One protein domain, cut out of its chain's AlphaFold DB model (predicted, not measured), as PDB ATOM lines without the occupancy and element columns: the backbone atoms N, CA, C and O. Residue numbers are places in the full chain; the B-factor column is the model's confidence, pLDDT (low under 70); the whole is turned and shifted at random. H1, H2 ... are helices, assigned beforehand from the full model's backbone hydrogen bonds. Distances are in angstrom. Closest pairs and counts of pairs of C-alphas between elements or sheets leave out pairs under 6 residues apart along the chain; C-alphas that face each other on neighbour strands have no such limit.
ATOM      1  N   LYS A 303     144.464  93.349  82.353       95.44
ATOM      2  CA  LYS A 303     143.393  92.648  81.638       95.44
ATOM      3  C   LYS A 303     143.944  91.399  80.949       95.44
ATOM      4  O   LYS A 303     145.141  91.145  80.941       95.44
ATOM      5  N   LYS A 304     143.063  90.631  80.296       91.94
ATOM      6  CA  LYS A 304     143.421  89.394  79.567       91.94
ATOM      7  C   LYS A 304     144.561  89.570  78.551       91.94
ATOM      8  O   LYS A 304     145.333  88.647  78.338       91.94
ATOM      9  N   LYS A 305     144.687  90.750  77.941       93.88
ATOM     10  CA  LYS A 305     145.762  91.068  76.984       93.88
ATOM     11  C   LYS A 305     147.139  91.266  77.634       93.88
ATOM     12  O   LYS A 305     148.138  91.271  76.930       93.88
ATOM     13  N   ASP A 306     147.184  91.445  78.952       94.06
ATOM     14  CA  ASP A 306     148.391  91.788  79.706       94.06
ATOM     15  C   ASP A 306     149.022  90.553  80.379       94.06
ATOM     16  O   ASP A 306     149.931  90.687  81.189       94.06
ATOM     17  N   VAL A 307     148.568  89.340  80.047       93.44
ATOM     18  CA  VAL A 307     148.992  88.070  80.675       93.44
ATOM     19  C   VAL A 307     150.496  87.776  80.536       93.44
ATOM     20  O   VAL A 307     151.066  87.037  81.342       93.44
ATOM     21  N   GLU A 308     151.155  88.359  79.535       95.44
ATOM     22  CA  GLU A 308     152.595  88.206  79.286       95.44
ATOM     23  C   GLU A 308     153.442  89.355  79.861       95.44
ATOM     24  O   GLU A 308     154.642  89.444  79.590       95.44
ATOM     25  N   ILE A 309     152.851  90.267  80.643       97.25
ATOM     26  CA  ILE A 309     153.610  91.361  81.251       97.25
ATOM     27  C   ILE A 309     154.626  90.818  82.269       97.25
ATOM     28  O   ILE A 309     154.310  89.970  83.105       97.25
ATOM     29  N   SER A 310     155.866  91.315  82.207       97.50
ATOM     30  CA  SER A 310     156.887  90.949  83.192       97.50
ATOM     31  C   SER A 310     156.577  91.571  84.554       97.50
ATOM     32  O   SER A 310     155.999  92.662  84.636       97.50
ATOM     33  N   TRP A 311     157.003  90.897  85.625       97.50
ATOM     34  CA  TRP A 311     156.796  91.372  86.993       97.50
ATOM     35  C   TRP A 311     157.351  92.784  87.209       97.50
ATOM     36  O   TRP A 311     156.691  93.605  87.829       97.50
ATOM     37  N   GLU A 312     158.518  93.110  86.653       97.94
ATOM     38  CA  GLU A 312     159.171  94.410  86.853       97.94
ATOM     39  C   GLU A 312     158.317  95.562  86.304       97.94
ATOM     40  O   GLU A 312     158.178  96.601  86.951       97.94
ATOM     41  N   LYS A 313     157.695  95.365  85.133       97.62
ATOM     42  CA  LYS A 313     156.789  96.353  84.528       97.62
ATOM     43  C   LYS A 313     155.476  96.452  85.298       97.62
ATOM     44  O   LYS A 313     154.967  97.554  85.499       97.62
ATOM     45  N   ALA A 314     154.936  95.310  85.722       97.06
ATOM     46  CA  ALA A 314     153.726  95.272  86.526       97.06
ATOM     47  C   ALA A 314     153.931  95.979  87.871       97.06
ATOM     48  O   ALA A 314     153.119  96.816  88.251       97.06
ATOM     49  N   GLU A 315     155.034  95.707  88.565       97.00
ATOM     50  CA  GLU A 315     155.371  96.332  89.842       97.00
ATOM     51  C   GLU A 315     155.538  97.847  89.697       97.00
ATOM     52  O   GLU A 315     154.950  98.598  90.473       97.00
ATOM     53  N   GLU A 316     156.258  98.314  88.673       96.19
ATOM     54  CA  GLU A 316     156.399  99.745  88.390       96.19
ATOM     55  C   GLU A 316     155.036 100.424  88.168       96.19
ATOM     56  O   GLU A 316     154.790 101.517  88.688       96.19
ATOM     57  N   GLN A 317     154.123  99.774  87.437       96.00
ATOM     58  CA  GLN A 317     152.760 100.270  87.237       96.00
ATOM     59  C   GLN A 317     151.963 100.285  88.550       96.00
ATOM     60  O   GLN A 317     151.366 101.306  88.889       96.00
ATOM     61  N   LEU A 318     151.990  99.197  89.321       95.19
ATOM     62  CA  LEU A 318     151.258  99.081  90.584       95.19
ATOM     63  C   LEU A 318     151.713 100.125  91.616       95.19
ATOM     64  O   LEU A 318     150.875 100.776  92.243       95.19
ATOM     65  N   VAL A 319     153.029 100.345  91.743       94.12
ATOM     66  CA  VAL A 319     153.613 101.369  92.628       94.12
ATOM     67  C   VAL A 319     153.135 102.772  92.250       94.12
ATOM     68  O   VAL A 319     152.844 103.576  93.135       94.12
ATOM     69  N   ARG A 320     153.013 103.072  90.951       93.25
ATOM     70  CA  ARG A 320     152.504 104.370  90.475       93.25
ATOM     71  C   ARG A 320     151.023 104.572  90.773       93.25
ATOM     72  O   ARG A 320     150.607 105.705  90.995       93.25
ATOM     73  N   CYS A 321     150.234 103.502  90.755       92.19
ATOM     74  CA  CYS A 321     148.789 103.588  90.932       92.19
ATOM     75  C   CYS A 321     148.369 103.729  92.395       92.19
ATOM     76  O   CYS A 321     147.418 104.457  92.673       92.19
ATOM     77  N   ASN A 322     149.036 103.043  93.330       87.75
ATOM     78  CA  ASN A 322     148.654 103.100  94.739       87.75
ATOM     79  C   ASN A 322     149.825 102.778  95.685       87.75
ATOM     80  O   ASN A 322     150.080 101.623  96.020       87.75
ATOM     81  N   ALA A 323     150.518 103.814  96.156       83.44
ATOM     82  CA  ALA A 323     151.675 103.645  97.031       83.44
ATOM     83  C   ALA A 323     151.330 103.066  98.419       83.44
ATOM     84  O   ALA A 323     152.166 102.368  98.993       83.44
ATOM     85  N   SER A 324     150.131 103.322  98.966       83.00
ATOM     86  CA  SER A 324     149.782 102.873 100.323       83.00
ATOM     87  C   SER A 324     149.563 101.363 100.385       83.00
ATOM     88  O   SER A 324     150.160 100.698 101.228       83.00
ATOM     89  N   VAL A 325     148.799 100.799  99.445       85.38
ATOM     90  CA  VAL A 325     148.569  99.343  99.358       85.38
ATOM     91  C   VAL A 325     149.873  98.594  99.069       85.38
ATOM     92  O   VAL A 325     150.127  97.523  99.617       85.38
ATOM     93  N   MET A 326     150.744  99.179  98.245       90.00
ATOM     94  CA  MET A 326     152.031  98.574  97.899       90.00
ATOM     95  C   MET A 326     153.009  98.537  99.078       90.00
ATOM     96  O   MET A 326     153.825  97.619  99.142       90.00
ATOM     97  N   GLY A 327     152.932  99.497 100.004       87.94
ATOM     98  CA  GLY A 327     153.802  99.567 101.181       87.94
ATOM     99  C   GLY A 327     153.524  98.498 102.241       87.94
ATOM    100  O   GLY A 327     154.426  98.176 103.009       87.94
ATOM    101  N   TYR A 328     152.313  97.934 102.258       90.31
ATOM    102  CA  TYR A 328     151.902  96.930 103.242       90.31
ATOM    103  C   TYR A 328     152.580  95.570 103.018       90.31
ATOM    104  O   TYR A 328     153.144  94.971 103.930       90.31
ATOM    105  N   PHE A 329     152.568  95.086 101.776       92.38
ATOM    106  CA  PHE A 329     153.147  93.793 101.420       92.38
ATOM    107  C   PHE A 329     154.626  93.915 101.063       92.38
ATOM    108  O   PHE A 329     155.032  94.846 100.371       92.38
ATOM    109  N   SER A 330     155.434  92.917 101.422       93.38
ATOM    110  CA  SER A 330     156.812  92.814 100.924       93.38
ATOM    111  C   SER A 330     156.849  92.580  99.400       93.38
ATOM    112  O   SER A 330     155.906  92.007  98.845       93.38
ATOM    113  N   PRO A 331     157.945  92.931  98.693       95.62
ATOM    114  CA  PRO A 331     158.066  92.678  97.252       95.62
ATOM    115  C   PRO A 331     157.785  91.219  96.856       95.62
ATOM    116  O   PRO A 331     157.070  90.960  95.891       95.62
ATOM    117  N   ALA A 332     158.262  90.257  97.654       96.31
ATOM    118  CA  ALA A 332     158.018  88.833  97.425       96.31
ATOM    119  C   ALA A 332     156.531  88.455  97.569       96.31
ATOM    120  O   ALA A 332     156.004  87.678  96.772       96.31
ATOM    121  N   GLN A 333     155.838  89.022  98.562       94.81
ATOM    122  CA  GLN A 333     154.403  88.814  98.768       94.81
ATOM    123  C   GLN A 333     153.561  89.410  97.636       94.81
ATOM    124  O   GLN A 333     152.586  88.779  97.226       94.81
ATOM    125  N   ARG A 334     153.930  90.594  97.132       96.25
ATOM    126  CA  ARG A 334     153.253  91.228  95.991       96.25
ATOM    127  C   ARG A 334     153.443  90.416  94.719       96.25
ATOM    128  O   ARG A 334     152.458  90.106  94.057       96.25
ATOM    129  N   LYS A 335     154.686  90.002  94.438       97.31
ATOM    130  CA  LYS A 335     155.004  89.156  93.285       97.31
ATOM    131  C   LYS A 335     154.196  87.865  93.307       97.31
ATOM    132  O   LYS A 335     153.542  87.539  92.331       97.31
ATOM    133  N   ARG A 336     154.169  87.172  94.450       97.19
ATOM    134  CA  ARG A 336     153.393  85.936  94.600       97.19
ATOM    135  C   ARG A 336     151.907  86.137  94.291       97.19
ATOM    136  O   ARG A 336     151.326  85.323  93.588       97.19
ATOM    137  N   ARG A 337     151.288  87.199  94.820       96.38
ATOM    138  CA  ARG A 337     149.868  87.510  94.565       96.38
ATOM    139  C   ARG A 337     149.613  87.812  93.091       96.38
ATOM    140  O   ARG A 337     148.646  87.318  92.527       96.38
ATOM    141  N   PHE A 338     150.503  88.580  92.471       97.31
ATOM    142  CA  PHE A 338     150.456  88.860  91.041       97.31
ATOM    143  C   PHE A 338     150.597  87.593  90.191       97.31
ATOM    144  O   PHE A 338     149.811  87.399  89.270       97.31
ATOM    145  N   ASP A 339     151.552  86.717  90.515       97.12
ATOM    146  CA  ASP A 339     151.761  85.456  89.803       97.12
ATOM    147  C   ASP A 339     150.493  84.584  89.875       97.12
ATOM    148  O   ASP A 339     150.023  84.118  88.837       97.12
ATOM    149  N   CYS A 340     149.876  84.458  91.060       96.38
ATOM    150  CA  CYS A 340     148.595  83.760  91.231       96.38
ATOM    151  C   CYS A 340     147.474  84.382  90.380       96.38
ATOM    152  O   CYS A 340     146.784  83.666  89.659       96.38
ATOM    153  N   TYR A 341     147.324  85.710  90.398       96.81
ATOM    154  CA  TYR A 341     146.334  86.409  89.572       96.81
ATOM    155  C   TYR A 341     146.556  86.159  88.069       96.81
ATOM    156  O   TYR A 341     145.613  85.920  87.314       96.81
ATOM    157  N   MET A 342     147.810  86.161  87.613       96.81
ATOM    158  CA  MET A 342     148.140  85.898  86.210       96.81
ATOM    159  C   MET A 342     147.901  84.440  85.805       96.81
ATOM    160  O   MET A 342     147.509  84.178  84.667       96.81
ATOM    161  N   GLU A 343     148.109  83.481  86.709       96.31
ATOM    162  CA  GLU A 343     147.728  82.078  86.502       96.31
ATOM    163  C   GLU A 343     146.210  81.913  86.350       96.31
ATOM    164  O   GLU A 343     145.767  81.261  85.401       96.31
ATOM    165  N   GLU A 344     145.413  82.562  87.200       95.81
ATOM    166  CA  GLU A 344     143.947  82.568  87.085       95.81
ATOM    167  C   GLU A 344     143.495  83.154  85.737       95.81
ATOM    168  O   GLU A 344     142.683  82.560  85.023       95.81
ATOM    169  N   MET A 345     144.090  84.275  85.324       95.88
ATOM    170  CA  MET A 345     143.803  84.909  84.035       95.88
ATOM    171  C   MET A 345     144.181  84.030  82.833       95.88
ATOM    172  O   MET A 345     143.459  84.032  81.831       95.88
ATOM    173  N   ARG A 346     145.268  83.248  82.925       95.50
ATOM    174  CA  ARG A 346     145.643  82.241  81.913       95.50
ATOM    175  C   ARG A 346     144.611  81.119  81.819       95.50
ATOM    176  O   ARG A 346     144.208  80.770  80.710       95.50
ATOM    177  N   GLY A 347     144.139  80.605  82.955       94.88
ATOM    178  CA  GLY A 347     143.088  79.583  82.989       94.88
ATOM    179  C   GLY A 347     141.790  80.052  82.319       94.88
ATOM    180  O   GLY A 347     141.194  79.320  81.529       94.88
ATOM    181  N   LEU A 348     141.401  81.312  82.543       94.25
ATOM    182  CA  LEU A 348     140.215  81.927  81.928       94.25
ATOM    183  C   LEU A 348     140.321  82.163  80.411       94.25
ATOM    184  O   LEU A 348     139.306  82.460  79.774       94.25
ATOM    185  N   LEU A 349     141.523  82.124  79.832       93.06
ATOM    186  CA  LEU A 349     141.720  82.198  78.381       93.06
ATOM    187  C   LEU A 349     141.594  80.819  77.735       93.06
ATOM    188  O   LEU A 349     140.933  80.698  76.711       93.06
ATOM    189  N   GLN A 350     142.155  79.788  78.368       93.19
ATOM    190  CA  GLN A 350     142.106  78.416  77.859       93.19
ATOM    191  C   GLN A 350     140.684  77.840  77.881       93.19
ATOM    192  O   GLN A 350     140.264  77.209  76.920       93.19
ATOM    193  N   GLY A 351     139.902  78.121  78.930       90.06
ATOM    194  CA  GLY A 351     138.512  77.654  79.022       90.06
ATOM    195  C   GLY A 351     137.520  78.362  78.086       90.06
ATOM    196  O   GLY A 351     136.351  77.996  78.061       90.06
ATOM    197  N   GLY A 352     137.949  79.395  77.353       83.12
ATOM    198  CA  GLY A 352     137.090  80.168  76.450       83.12
ATOM    199  C   GLY A 352     137.046  79.664  75.004       83.12
ATOM    200  O   GLY A 352     136.233  80.169  74.241       83.12
TER     201      GLY A 352
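What this domain is: This is residues 303 to 352 of the 355 residues of the protein "Hypothetical protein" of Ditylum brightwellii (UniProt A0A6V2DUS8). One long helix, H3, makes the long axis; the shorter H1 and H2 are gathered at its beginning, both turned well away from its line. Before H1, residues 303 to 310 form a lead-in beside H3. The printed part has 50 residues with three named helices, H1, H2, H3 in chain order, and no named strand: all helix. It is only just loose, close to compact, with a radius of gyration of the C-alphas of 11.8 A, and spans 35 by 17 by 15 A, a rod.

Where its parts are: H1, residues 311 to 321, is 15.1 A long and begins at C-alpha 311 (156.796, 91.372, 86.993). H2, residues 323 to 328, is 9.1 A. H3, residues 331 to 350, is 28.9 A and ends at C-alpha 350 (142.106, 78.416, 77.859).

How they stand to each other: H1 and H3 only just touch, with 3 pairs of C-alphas within 8 A, about perpendicular at 74 degrees; H3 uses residues 335 to 338 alone. Their closest C-alphas, of Trp 311 and Lys 335, are 6.9 A apart. H2 is close but not clearly touching H1, the closest C-alphas, of Val 319 and Met 326, being 6.2 A apart. In H1 and H3 every O i to N i+4 pair is within hydrogen-bond range; in H2, 1 of 2.

The domain as a whole: The C-alphas farthest apart, of Gly 327 and Gly 352, are 35.6 A apart. The printed part has no cut, both links are tight, and no printed residue is under 70 in pLDDT.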